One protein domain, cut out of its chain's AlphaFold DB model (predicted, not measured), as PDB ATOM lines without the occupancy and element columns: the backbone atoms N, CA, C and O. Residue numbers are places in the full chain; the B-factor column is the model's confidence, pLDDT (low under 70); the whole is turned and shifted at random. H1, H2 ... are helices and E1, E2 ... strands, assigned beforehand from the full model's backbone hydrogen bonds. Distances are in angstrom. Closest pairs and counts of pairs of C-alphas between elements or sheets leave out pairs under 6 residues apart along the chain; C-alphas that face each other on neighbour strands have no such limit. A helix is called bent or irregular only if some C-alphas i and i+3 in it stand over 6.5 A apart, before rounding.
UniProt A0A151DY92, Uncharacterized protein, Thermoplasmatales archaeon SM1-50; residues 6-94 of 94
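What this domain is: This is residues 6 to 94 of the 94 residues of an uncharacterized protein of Thermoplasmatales archaeon SM1-50 (UniProt A0A151DY92). Residues 6 to 15 of kinked H1 stick out from a flat body in which H4 sits between the parallel strand pair E1 E2 and long H3. The 89 printed residues, mostly helix, run H1 H2 H3 E1 H4 E2, only just compact, close to loose, radius of gyration 14.5 A, spanning 44 by 35 by 18 A.

Where its parts are: H1, residues 6 to 22, 24.0 A, begins at C-alpha (145.729, 133.192, 81.130); it is irregular, C-alphas 14 and 17 being 7.8 A apart. H2 is 25 to 28, H3 43 to 58, 23.3 A, E1 66 to 70, H4 77 to 85, and E2 89 to 93, ending at (139.759, 141.242, 101.347).

How they stand to each other: H1 is close to but not clearly touching H2. H2 touches H3, C-alphas Thr 28 and Thr 44 6.0 A apart. H3 only just touches H4, with 3 C-alpha pairs within 8 A, closest Asn 51 and Asn 78, 6.6 A. E1, H4, E2 form a strand-helix-strand unit, two parallel neighbour strands with a helix between them along the chain, and its crossover is right-handed; N 68 and O 90 are within hydrogen-bond range, 2.9 A apart. O i to N i+4 pairs are within hydrogen-bond range throughout H4, 11 of 13 in H1, 10 of 12 in H3; H2 is too short.

The domain as a whole: The printed part has no cut; H2 to H3 is a long link. pLDDT is under 70 at 71 to 78 and 92 to 94.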
ATOM      1  N   GLU A   6     145.814 132.219  82.220       88.31
ATOM      2  CA  GLU A   6     145.729 133.192  81.130       88.31
ATOM      3  C   GLU A   6     144.366 133.182  80.426       88.31
ATOM      4  O   GLU A   6     143.879 134.242  80.044       88.31
ATOM      5  N   ASP A   7     143.744 132.016  80.227       86.69
ATOM      6  CA  ASP A   7     142.414 131.903  79.613       86.69
ATOM      7  C   ASP A   7     141.356 132.596  80.480       86.69
ATOM      8  O   ASP A   7     140.476 133.296  79.968       86.69
ATOM      9  N   VAL A   8     141.475 132.447  81.805       83.50
ATOM     10  CA  VAL A   8     140.621 133.123  82.789       83.50
ATOM     11  C   VAL A   8     140.854 134.638  82.761       83.50
ATOM     12  O   VAL A   8     139.880 135.393  82.711       83.50
ATOM     13  N   ILE A   9     142.111 135.095  82.717       86.81
ATOM     14  CA  ILE A   9     142.458 136.523  82.591       86.81
ATOM     15  C   ILE A   9     141.882 137.107  81.292       86.81
ATOM     16  O   ILE A   9     141.100 138.057  81.345       86.81
ATOM     17  N   LYS A  10     142.175 136.496  80.135       87.12
ATOM     18  CA  LYS A  10     141.708 136.937  78.806       87.12
ATOM     19  C   LYS A  10     140.181 136.965  78.709       87.12
ATOM     20  O   LYS A  10     139.621 137.862  78.075       87.12
ATOM     21  N   TYR A  11     139.491 136.004  79.335       83.31
ATOM     22  CA  TYR A  11     138.031 136.015  79.446       83.31
ATOM     23  C   TYR A  11     137.539 137.228  80.243       83.31
ATOM     24  O   TYR A  11     136.683 137.974  79.755       83.31
ATOM     25  N   TYR A  12     138.090 137.450  81.442       81.81
ATOM     26  CA  TYR A  12     137.667 138.555  82.294       81.81
ATOM     27  C   TYR A  12     137.969 139.912  81.663       81.81
ATOM     28  O   TYR A  12     137.039 140.705  81.560       81.81
ATOM     29  N   GLU A  13     139.189 140.177  81.186       84.94
ATOM     30  CA  GLU A  13     139.555 141.455  80.552       84.94
ATOM     31  C   GLU A  13     138.625 141.803  79.382       84.94
ATOM     32  O   GLU A  13     138.049 142.891  79.335       84.94
ATOM     33  N   ARG A  14     138.392 140.846  78.472       85.50
ATOM     34  CA  ARG A  14     137.530 141.037  77.294       85.50
ATOM     35  C   ARG A  14     136.066 141.311  77.653       85.50
ATOM     36  O   ARG A  14     135.354 141.954  76.875       85.50
ATOM     37  N   PHE A  15     135.596 140.801  78.791       82.44
ATOM     38  CA  PHE A  15     134.211 140.946  79.237       82.44
ATOM     39  C   PHE A  15     134.014 142.080  80.261       82.44
ATOM     40  O   PHE A  15     132.880 142.519  80.450       82.44
ATOM     41  N   TRP A  16     135.080 142.590  80.893       82.81
ATOM     42  CA  TRP A  16     134.994 143.363  82.140       82.81
ATOM     43  C   TRP A  16     134.149 144.632  82.035       82.81
ATOM     44  O   TRP A  16     133.109 144.725  82.684       82.81
ATOM     45  N   THR A  17     134.536 145.554  81.152       82.12
ATOM     46  CA  THR A  17     133.850 146.844  80.953       82.12
ATOM     47  C   THR A  17     132.413 146.669  80.462       82.12
ATOM     48  O   THR A  17     131.543 147.496  80.727       82.12
ATOM     49  N   ARG A  18     132.128 145.558  79.762       83.75
ATOM     50  CA  ARG A  18     130.758 145.205  79.374       83.75
ATOM     51  C   ARG A  18     129.973 144.763  80.601       83.75
ATOM     52  O   ARG A  18     128.888 145.283  80.820       83.75
ATOM     53  N   ALA A  19     130.511 143.861  81.417       80.94
ATOM     54  CA  ALA A  19     129.858 143.442  82.650       80.94
ATOM     55  C   ALA A  19     129.563 144.644  83.566       80.94
ATOM     56  O   ALA A  19     128.447 144.760  84.054       80.94
ATOM     57  N   GLU A  20     130.510 145.571  83.739       84.00
ATOM     58  CA  GLU A  20     130.313 146.775  84.563       84.00
ATOM     59  C   GLU A  20     129.119 147.620  84.088       84.00
ATOM     60  O   GLU A  20     128.260 147.975  84.895       84.00
ATOM     61  N   PHE A  21     129.007 147.856  82.776       84.75
ATOM     62  CA  PHE A  21     127.878 148.576  82.179       84.75
ATOM     63  C   PHE A  21     126.548 147.807  82.274       84.75
ATOM     64  O   PHE A  21     125.541 148.350  82.724       84.75
ATOM     65  N   TRP A  22     126.527 146.532  81.868       85.00
ATOM     66  CA  TRP A  22     125.304 145.716  81.815       85.00
ATOM     67  C   TRP A  22     124.732 145.373  83.204       85.00
ATOM     68  O   TRP A  22     123.559 145.017  83.292       85.00
ATOM     69  N   TRP A  23     125.532 145.472  84.271       85.38
ATOM     70  CA  TRP A  23     125.127 145.153  85.647       85.38
ATOM     71  C   TRP A  23     124.955 146.380  86.556       85.38
ATOM     72  O   TRP A  23     124.751 146.198  87.756       85.38
ATOM     73  N   GLU A  24     124.995 147.602  86.009       87.44
ATOM     74  CA  GLU A  24     124.899 148.865  86.768       87.44
ATOM     75  C   GLU A  24     125.959 148.984  87.887       87.44
ATOM     76  O   GLU A  24     125.678 149.464  88.990       87.44
ATOM     77  N   ALA A  25     127.189 148.525  87.620       82.75
ATOM     78  CA  ALA A  25     128.267 148.483  88.613       82.75
ATOM     79  C   ALA A  25     128.700 149.881  89.102       82.75
ATOM     80  O   ALA A  25     129.276 150.003  90.180       82.75
ATOM     81  N   ASP A  26     128.370 150.936  88.355       83.06
ATOM     82  CA  ASP A  26     128.491 152.341  88.758       83.06
ATOM     83  C   ASP A  26     127.578 152.712  89.946       83.06
ATOM     84  O   ASP A  26     127.900 153.620  90.710       83.06
ATOM     85  N   LYS A  27     126.461 151.992  90.127       84.81
ATOM     86  CA  LYS A  27     125.422 152.259  91.145       84.81
ATOM     87  C   LYS A  27     125.464 151.271  92.305       84.81
ATOM     88  O   LYS A  27     125.049 151.605  93.413       84.81
ATOM     89  N   THR A  28     125.927 150.049  92.050       82.62
ATOM     90  CA  THR A  28     125.985 148.949  93.027       82.62
ATOM     91  C   THR A  28     127.389 148.709  93.585       82.62
ATOM     92  O   THR A  28     127.527 148.101  94.643       82.62
ATOM     93  N   LEU A  29     128.429 149.156  92.866       77.06
ATOM     94  CA  LEU A  29     129.841 148.815  93.074       77.06
ATOM     95  C   LEU A  29     130.158 147.303  92.981       77.06
ATOM     96  O   LEU A  29     131.266 146.883  93.328       77.06
ATOM     97  N   THR A  30     129.227 146.471  92.489       77.69
ATOM     98  CA  THR A  30     129.396 145.013  92.352       77.69
ATOM     99  C   THR A  30     128.717 144.405  91.128       77.69
ATOM    100  O   THR A  30     127.814 144.974  90.519       77.69
ATOM    101  N   ILE A  31     129.163 143.192  90.781       82.06
ATOM    102  CA  ILE A  31     128.616 142.370  89.699       82.06
ATOM    103  C   ILE A  31     128.272 140.992  90.264       82.06
ATOM    104  O   ILE A  31     129.116 140.098  90.326       82.06
ATOM    105  N   HIS A  32     127.029 140.836  90.708       84.06
ATOM    106  CA  HIS A  32     126.431 139.560  91.093       84.06
ATOM    107  C   HIS A  32     124.911 139.619  90.931       84.06
ATOM    108  O   HIS A  32     124.325 140.691  90.771       84.06
ATOM    109  N   LEU A  33     124.263 138.453  90.989       87.62
ATOM    110  CA  LEU A  33     122.804 138.351  90.984       87.62
ATOM    111  C   LEU A  33     122.195 139.127  92.161       87.62
ATOM    112  O   LEU A  33     122.725 139.123  93.274       87.62
ATOM    113  N   GLY A  34     121.073 139.793  91.890       90.12
ATOM    114  CA  GLY A  34     120.268 140.469  92.900       90.12
ATOM    115  C   GLY A  34     119.213 139.553  93.520       90.12
ATOM    116  O   GLY A  34     118.755 138.604  92.886       90.12
ATOM    117  N   TYR A  35     118.806 139.858  94.751       93.75
ATOM    118  CA  TYR A  35     117.723 139.170  95.450       93.75
ATOM    119  C   TYR A  35     116.403 139.918  95.211       93.75
ATOM    120  O   TYR A  35     116.311 141.122  95.457       93.75
ATOM    121  N   TYR A  36     115.382 139.229  94.699       95.38
ATOM    122  CA  TYR A  36     114.136 139.844  94.226       95.38
ATOM    123  C   TYR A  36     112.947 139.520  95.136       95.38
ATOM    124  O   TYR A  36     112.198 138.576  94.899       95.38
ATOM    125  N   ASP A  37     112.754 140.355  96.154       93.75
ATOM    126  CA  ASP A  37     111.623 140.272  97.081       93.75
ATOM    127  C   ASP A  37     110.352 140.994  96.596       93.75
ATOM    128  O   ASP A  37     110.346 141.770  95.631       93.75
ATOM    129  N   LYS A  38     109.240 140.772  97.312       94.69
ATOM    130  CA  LYS A  38     107.952 141.439  97.065       94.69
ATOM    131  C   LYS A  38     108.090 142.966  97.166       94.69
ATOM    132  O   LYS A  38     108.162 143.527  98.253       94.69
ATOM    133  N   GLY A  39     108.055 143.637  96.015       93.06
ATOM    134  CA  GLY A  39     108.195 145.096  95.886       93.06
ATOM    135  C   GLY A  39     109.491 145.535  95.198       93.06
ATOM    136  O   GLY A  39     109.564 146.659  94.702       93.06
ATOM    137  N   ILE A  40     110.483 144.648  95.070       95.06
ATOM    138  CA  ILE A  40     111.693 144.912  94.286       95.06
ATOM    139  C   ILE A  40     111.362 144.790  92.792       95.06
ATOM    140  O   ILE A  40     110.691 143.851  92.351       95.06
ATOM    141  N   ARG A  41     111.769 145.802  92.016       93.94
ATOM    142  CA  ARG A  41     111.410 145.979  90.594       93.94
ATOM    143  C   ARG A  41     112.536 146.534  89.713       93.94
ATOM    144  O   ARG A  41     112.308 146.760  88.533       93.94
ATOM    145  N   SER A  42     113.736 146.751  90.255       93.31
ATOM    146  CA  SER A  42     114.908 147.176  89.481       93.31
ATOM    147  C   SER A  42     116.156 146.403  89.899       93.31
ATOM    148  O   SER A  42     116.286 146.010  91.061       93.31
ATOM    149  N   HIS A  43     117.067 146.214  88.943       91.00
ATOM    150  CA  HIS A  43     118.300 145.447  89.108       91.00
ATOM    151  C   HIS A  43     119.186 146.004  90.225       91.00
ATOM    152  O   HIS A  43     119.395 145.306  91.215       91.00
ATOM    153  N   THR A  44     119.572 147.287  90.162       90.81
ATOM    154  CA  THR A  44     120.294 147.977  91.254       90.81
ATOM    155  C   THR A  44     119.701 147.709  92.650       90.81
ATOM    156  O   THR A  44     120.441 147.417  93.589       90.81
ATOM    157  N   LYS A  45     118.366 147.749  92.817       91.44
ATOM    158  CA  LYS A  45     117.725 147.487  94.123       91.44
ATOM    159  C   LYS A  45     117.860 146.029  94.560       91.44
ATOM    160  O   LYS A  45     118.091 145.781  95.737       91.44
ATOM    161  N   ALA A  46     117.731 145.081  93.635       93.62
ATOM    162  CA  ALA A  46     117.907 143.663  93.928       93.62
ATOM    163  C   ALA A  46     119.365 143.330  94.292       93.62
ATOM    164  O   ALA A  46     119.604 142.549  95.212       93.62
ATOM    165  N   VAL A  47     120.343 143.928  93.601       90.81
ATOM    166  CA  VAL A  47     121.776 143.746  93.896       90.81
ATOM    167  C   VAL A  47     122.113 144.270  95.290       90.81
ATOM    168  O   VAL A  47     122.690 143.532  96.083       90.81
ATOM    169  N   LEU A  48     121.674 145.482  95.643       88.25
ATOM    170  CA  LEU A  48     121.891 146.032  96.986       88.25
ATOM    171  C   LEU A  48     121.154 145.229  98.078       88.25
ATOM    172  O   LEU A  48     121.699 145.034  99.161       88.25
ATOM    173  N   HIS A  49     119.955 144.705  97.798       91.19
ATOM    174  CA  HIS A  49     119.207 143.854  98.740       91.19
ATOM    175  C   HIS A  49     119.861 142.482  98.967       91.19
ATOM    176  O   HIS A  49     119.807 141.955 100.075       91.19
ATOM    177  N   MET A  50     120.559 141.920  97.969       90.81
ATOM    178  CA  MET A  50     121.351 140.692  98.151       90.81
ATOM    179  C   MET A  50     122.403 140.850  99.261       90.81
ATOM    180  O   MET A  50     122.650 139.903 100.005       90.81
ATOM    181  N   ASN A  51     122.976 142.046  99.420       85.62
ATOM    182  CA  ASN A  51     123.976 142.323 100.454       85.62
ATOM    183  C   ASN A  51     123.365 142.273 101.858       85.62
ATOM    184  O   ASN A  51     123.975 141.729 102.778       85.62
ATOM    185  N   ASP A  52     122.136 142.769 102.008       87.12
ATOM    186  CA  ASP A  52     121.381 142.706 103.261       87.12
ATOM    187  C   ASP A  52     120.940 141.282 103.600       87.12
ATOM    188  O   ASP A  52     121.031 140.874 104.757       87.12
ATOM    189  N   VAL A  53     120.516 140.500 102.604       90.25
ATOM    190  CA  VAL A  53     120.184 139.079 102.789       90.25
ATOM    191  C   VAL A  53     121.431 138.283 103.191       90.25
ATOM    192  O   VAL A  53     121.395 137.543 104.175       90.25
ATOM    193  N   ALA A  54     122.557 138.475 102.497       86.44
ATOM    194  CA  ALA A  54     123.830 137.845 102.845       86.44
ATOM    195  C   ALA A  54     124.277 138.213 104.271       86.44
ATOM    196  O   ALA A  54     124.691 137.338 105.031       86.44
ATOM    197  N   TRP A  55     124.122 139.478 104.669       83.88
ATOM    198  CA  TRP A  55     124.427 139.935 106.024       83.88
ATOM    199  C   TRP A  55     123.542 139.291 107.096       83.88
ATOM    200  O   TRP A  55     124.041 138.804 108.113       83.88
ATOM    201  N   GLN A  56     122.228 139.236 106.868       86.75
ATOM    202  CA  GLN A  56     121.280 138.599 107.789       86.75
ATOM    203  C   GLN A  56     121.596 137.107 107.989       86.75
ATOM    204  O   GLN A  56     121.480 136.597 109.106       86.75
ATOM    205  N   LEU A  57     122.065 136.418 106.943       88.56
ATOM    206  CA  LEU A  57     122.486 135.016 107.015       88.56
ATOM    207  C   LEU A  57     123.751 134.798 107.867       88.56
ATOM    208  O   LEU A  57     123.869 133.737 108.483       88.56
ATOM    209  N   LEU A  58     124.644 135.792 107.986       84.19
ATOM    210  CA  LEU A  58     125.783 135.750 108.921       84.19
ATOM    211  C   LEU A  58     125.353 135.837 110.397       84.19
ATOM    212  O   LEU A  58     126.144 135.504 111.278       84.19
ATOM    213  N   LYS A  59     124.119 136.286 110.682       83.56
ATOM    214  CA  LYS A  59     123.551 136.456 112.038       83.56
ATOM    215  C   LYS A  59     124.410 137.315 112.981       83.56
ATOM    216  O   LYS A  59     124.328 137.175 114.201       83.56
ATOM    217  N   PHE A  60     125.228 138.207 112.426       79.94
ATOM    218  CA  PHE A  60     126.079 139.107 113.198       79.94
ATOM    219  C   PHE A  60     125.226 140.136 113.952       79.94
ATOM    220  O   PHE A  60     124.462 140.889 113.350       79.94
ATOM    221  N   ASP A  61     125.349 140.167 115.282       75.00
ATOM    222  CA  ASP A  61     124.434 140.911 116.157       75.00
ATOM    223  C   ASP A  61     124.809 142.386 116.378       75.00
ATOM    224  O   ASP A  61     124.080 143.106 117.063       75.00
ATOM    225  N   GLY A  62     125.937 142.836 115.818       73.94
ATOM    226  CA  GLY A  62     126.423 144.208 115.942       73.94
ATOM    227  C   GLY A  62     127.045 144.568 117.294       73.94
ATOM    228  O   GLY A  62     127.415 145.724 117.472       73.94
ATOM    229  N   LYS A  63     127.176 143.639 118.254       73.50
ATOM    230  CA  LYS A  63     127.588 143.972 119.638       73.50
ATOM    231  C   LYS A  63     129.057 143.700 119.953       73.50
ATOM    232  O   LYS A  63     129.515 144.019 121.049       73.50
ATOM    233  N   LYS A  64     129.793 143.073 119.036       76.31
ATOM    234  CA  LYS A  64     131.211 142.716 119.190       76.31
ATOM    235  C   LYS A  64     131.936 142.888 117.862       76.31
ATOM    236  O   LYS A  64     131.334 142.691 116.813       76.31
ATOM    237  N   HIS A  65     133.233 143.176 117.912       76.00
ATOM    238  CA  HIS A  65     134.073 143.109 116.719       76.00
ATOM    239  C   HIS A  65     134.124 141.673 116.185       76.00
ATOM    240  O   HIS A  65     134.363 140.731 116.942       76.00
ATOM    241  N   CYS A  66     133.920 141.514 114.880       76.25
ATOM    242  CA  CYS A  66     134.097 140.256 114.161       76.25
ATOM    243  C   CYS A  66     134.949 140.515 112.918       76.25
ATOM    244  O   CYS A  66     134.781 141.545 112.261       76.25
ATOM    245  N   GLN A  67     135.859 139.592 112.613       79.56
ATOM    246  CA  GLN A  67     136.604 139.585 111.358       79.56
ATOM    247  C   GLN A  67     135.770 138.868 110.297       79.56
ATOM    248  O   GLN A  67     135.432 137.697 110.464       79.56
ATOM    249  N   ILE A  68     135.436 139.568 109.216       76.94
ATOM    250  CA  ILE A  68     134.629 139.036 108.113       76.94
ATOM    251  C   ILE A  68     135.484 139.034 106.848       76.94
ATOM    252  O   ILE A  68     136.047 140.058 106.468       76.94
ATOM    253  N   LEU A  69     135.576 137.874 106.202       79.12
ATOM    254  CA  LEU A  69     136.303 137.678 104.952       79.12
ATOM    255  C   LEU A  69     135.347 137.795 103.757       79.12
ATOM    256  O   LEU A  69     134.483 136.937 103.577       79.12
ATOM    257  N   ASP A  70     135.544 138.800 102.903       74.94
ATOM    258  CA  ASP A  70     135.037 138.752 101.528       74.94
ATOM    259  C   ASP A  70     135.984 137.873 100.702       74.94
ATOM    260  O   ASP A  70     137.091 138.282 100.339       74.94
ATOM    261  N   ALA A  71     135.530 136.659 100.387       69.31
ATOM    262  CA  ALA A  71     136.208 135.710  99.505       69.31
ATOM    263  C   ALA A  71     136.089 136.098  98.007       69.31
ATOM    264  O   ALA A  71     135.862 135.249  97.148       69.31
ATOM    265  N   ARG A  72     136.289 137.393  97.719       64.50
ATOM    266  CA  ARG A  72     136.294 138.094  96.423       64.50
ATOM    267  C   ARG A  72     134.938 138.257  95.719       64.50
ATOM    268  O   ARG A  72     134.681 137.622  94.699       64.50
ATOM    269  N   CYS A  73     134.222 139.344  96.027       57.28
ATOM    270  CA  CYS A  73     133.262 139.981  95.099       57.28
ATOM    271  C   CYS A  73     133.944 140.797  93.955       57.28
ATOM    272  O   CYS A  73     133.333 141.663  93.320       57.28
ATOM    273  N   ARG A  74     135.246 140.556  93.725       62.78
ATOM    274  CA  ARG A  74     136.238 141.309  92.923       62.78
ATOM    275  C   ARG A  74     136.345 142.810  93.221       62.78
ATOM    276  O   ARG A  74     137.404 143.246  93.668       62.78
ATOM    277  N   ALA A  75     135.307 143.597  92.939       60.56
ATOM    278  CA  ALA A  75     135.328 145.066  92.980       60.56
ATOM    279  C   ALA A  75     135.363 145.651  94.406       60.56
ATOM    280  O   ALA A  75     135.883 146.742  94.608       60.56
ATOM    281  N   GLY A  76     134.852 144.916  95.399       63.84
ATOM    282  CA  GLY A  76     134.802 145.349  96.798       63.84
ATOM    283  C   GLY A  76     133.595 146.221  97.168       63.84
ATOM    284  O   GLY A  76     133.518 146.675  98.305       63.84
ATOM    285  N   GLY A  77     132.625 146.432  96.271       66.19
ATOM    286  CA  GLY A  77     131.411 147.193  96.585       66.19
ATOM    287  C   GLY A  77     130.633 146.667  97.792       66.19
ATOM    288  O   GLY A  77     130.160 147.460  98.599       66.19
ATOM    289  N   ASN A  78     130.589 145.344  97.992       68.31
ATOM    290  CA  ASN A  78     129.925 144.752  99.157       68.31
ATOM    291  C   ASN A  78     130.681 145.046 100.458       68.31
ATOM    292  O   ASN A  78     130.045 145.340 101.465       68.31
ATOM    293  N   LEU A  79     132.020 145.063 100.435       73.50
ATOM    294  CA  LEU A  79     132.832 145.519 101.569       73.50
ATOM    295  C   LEU A  79     132.539 146.990 101.896       73.50
ATOM    296  O   LEU A  79     132.334 147.325 103.057       73.50
ATOM    297  N   ILE A  80     132.473 147.863 100.884       74.31
ATOM    298  CA  ILE A  80     132.198 149.299 101.067       74.31
ATOM    299  C   ILE A  80     130.784 149.517 101.629       74.31
ATOM    300  O   ILE A  80     130.618 150.230 102.619       74.31
ATOM    301  N   TYR A  81     129.781 148.862 101.041       77.50
ATOM    302  CA  TYR A  81     128.384 148.916 101.475       77.50
ATOM    303  C   TYR A  81     128.216 148.443 102.927       77.50
ATOM    304  O   TYR A  81     127.588 149.121 103.742       77.50
ATOM    305  N   LEU A  82     128.817 147.300 103.276       76.56
ATOM    306  CA  LEU A  82     128.735 146.747 104.626       76.56
ATOM    307  C   LEU A  82     129.557 147.560 105.636       76.56
ATOM    308  O   LEU A  82     129.089 147.740 106.755       76.56
ATOM    309  N   ALA A  83     130.710 148.128 105.262       77.56
ATOM    310  CA  ALA A  83     131.492 149.005 106.143       77.56
ATOM    311  C   ALA A  83     130.727 150.283 106.519       77.56
ATOM    312  O   ALA A  83     130.711 150.673 107.686       77.56
ATOM    313  N   GLN A  84     130.052 150.911 105.550       79.06
ATOM    314  CA  GLN A  84     129.215 152.096 105.785       79.06
ATOM    315  C   GLN A  84     128.015 151.799 106.699       79.06
ATOM    316  O   GLN A  84     127.566 152.677 107.434       79.06
ATOM    317  N   LYS A  85     127.492 150.568 106.651       79.31
ATOM    318  CA  LYS A  85     126.274 150.153 107.360       79.31
ATOM    319  C   LYS A  85     126.540 149.496 108.720       79.31
ATOM    320  O   LYS A  85     125.695 149.574 109.609       79.31
ATOM    321  N   TYR A  86     127.707 148.875 108.891       79.69
ATOM    322  CA  TYR A  86     128.075 148.054 110.046       79.69
ATOM    323  C   TYR A  86     129.521 148.336 110.509       79.69
ATOM    324  O   TYR A  86     130.386 147.462 110.419       79.69
ATOM    325  N   PRO A  87     129.807 149.533 111.061       74.50
ATOM    326  CA  PRO A  87     131.171 150.002 111.352       74.50
ATOM    327  C   PRO A  87     131.930 149.220 112.443       74.50
ATOM    328  O   PRO A  87     133.102 149.485 112.680       74.50
ATOM    329  N   LEU A  88     131.282 148.260 113.115       74.12
ATOM    330  CA  LEU A  88     131.902 147.365 114.104       74.12
ATOM    331  C   LEU A  88     132.419 146.049 113.493       74.12
ATOM    332  O   LEU A  88     132.972 145.212 114.207       74.12
ATOM    333  N   ALA A  89     132.251 145.845 112.186       74.38
ATOM    334  CA  ALA A  89     132.799 144.699 111.475       74.38
ATOM    335  C   ALA A  89     134.175 145.021 110.880       74.38
ATOM    336  O   ALA A  89     134.343 145.995 110.148       74.38
ATOM    337  N   ILE A  90     135.164 144.177 111.174       71.44
ATOM    338  CA  ILE A  90     136.517 144.297 110.631       71.44
ATOM    339  C   ILE A  90     136.546 143.496 109.331       71.44
ATOM    340  O   ILE A  90     136.550 142.264 109.342       71.44
ATOM    341  N   LEU A  91     136.491 144.200 108.204       71.94
ATOM    342  CA  LEU A  91     136.323 143.582 106.895       71.94
ATOM    343  C   LEU A  91     137.674 143.332 106.213       71.94
ATOM    344  O   LEU A  91     138.473 144.250 106.033       71.94
ATOM    345  N   HIS A  92     137.906 142.087 105.799       69.56
ATOM    346  CA  HIS A  92     139.121 141.641 105.124       69.56
ATOM    347  C   HIS A  92     138.831 141.240 103.671       69.56
ATOM    348  O   HIS A  92     137.835 140.577 103.380       69.56
ATOM    349  N   ARG A  93     139.748 141.605 102.771       63.72
ATOM    350  CA  ARG A  93     139.759 141.242 101.347       63.72
ATOM    351  C   ARG A  93     141.015 140.422 101.063       63.72
ATOM    352  O   ARG A  93     142.091 140.814 101.511       63.72
ATOM    353  N   TYR A  94     140.867 139.328 100.320       55.44
ATOM    354  CA  TYR A  94     141.969 138.532  99.760       55.44
ATOM    355  C   TYR A  94     142.049 138.711  98.242       55.44
ATOM    356  O   TYR A  94     141.026 139.057  97.612       55.44
TER     357      TYR A  94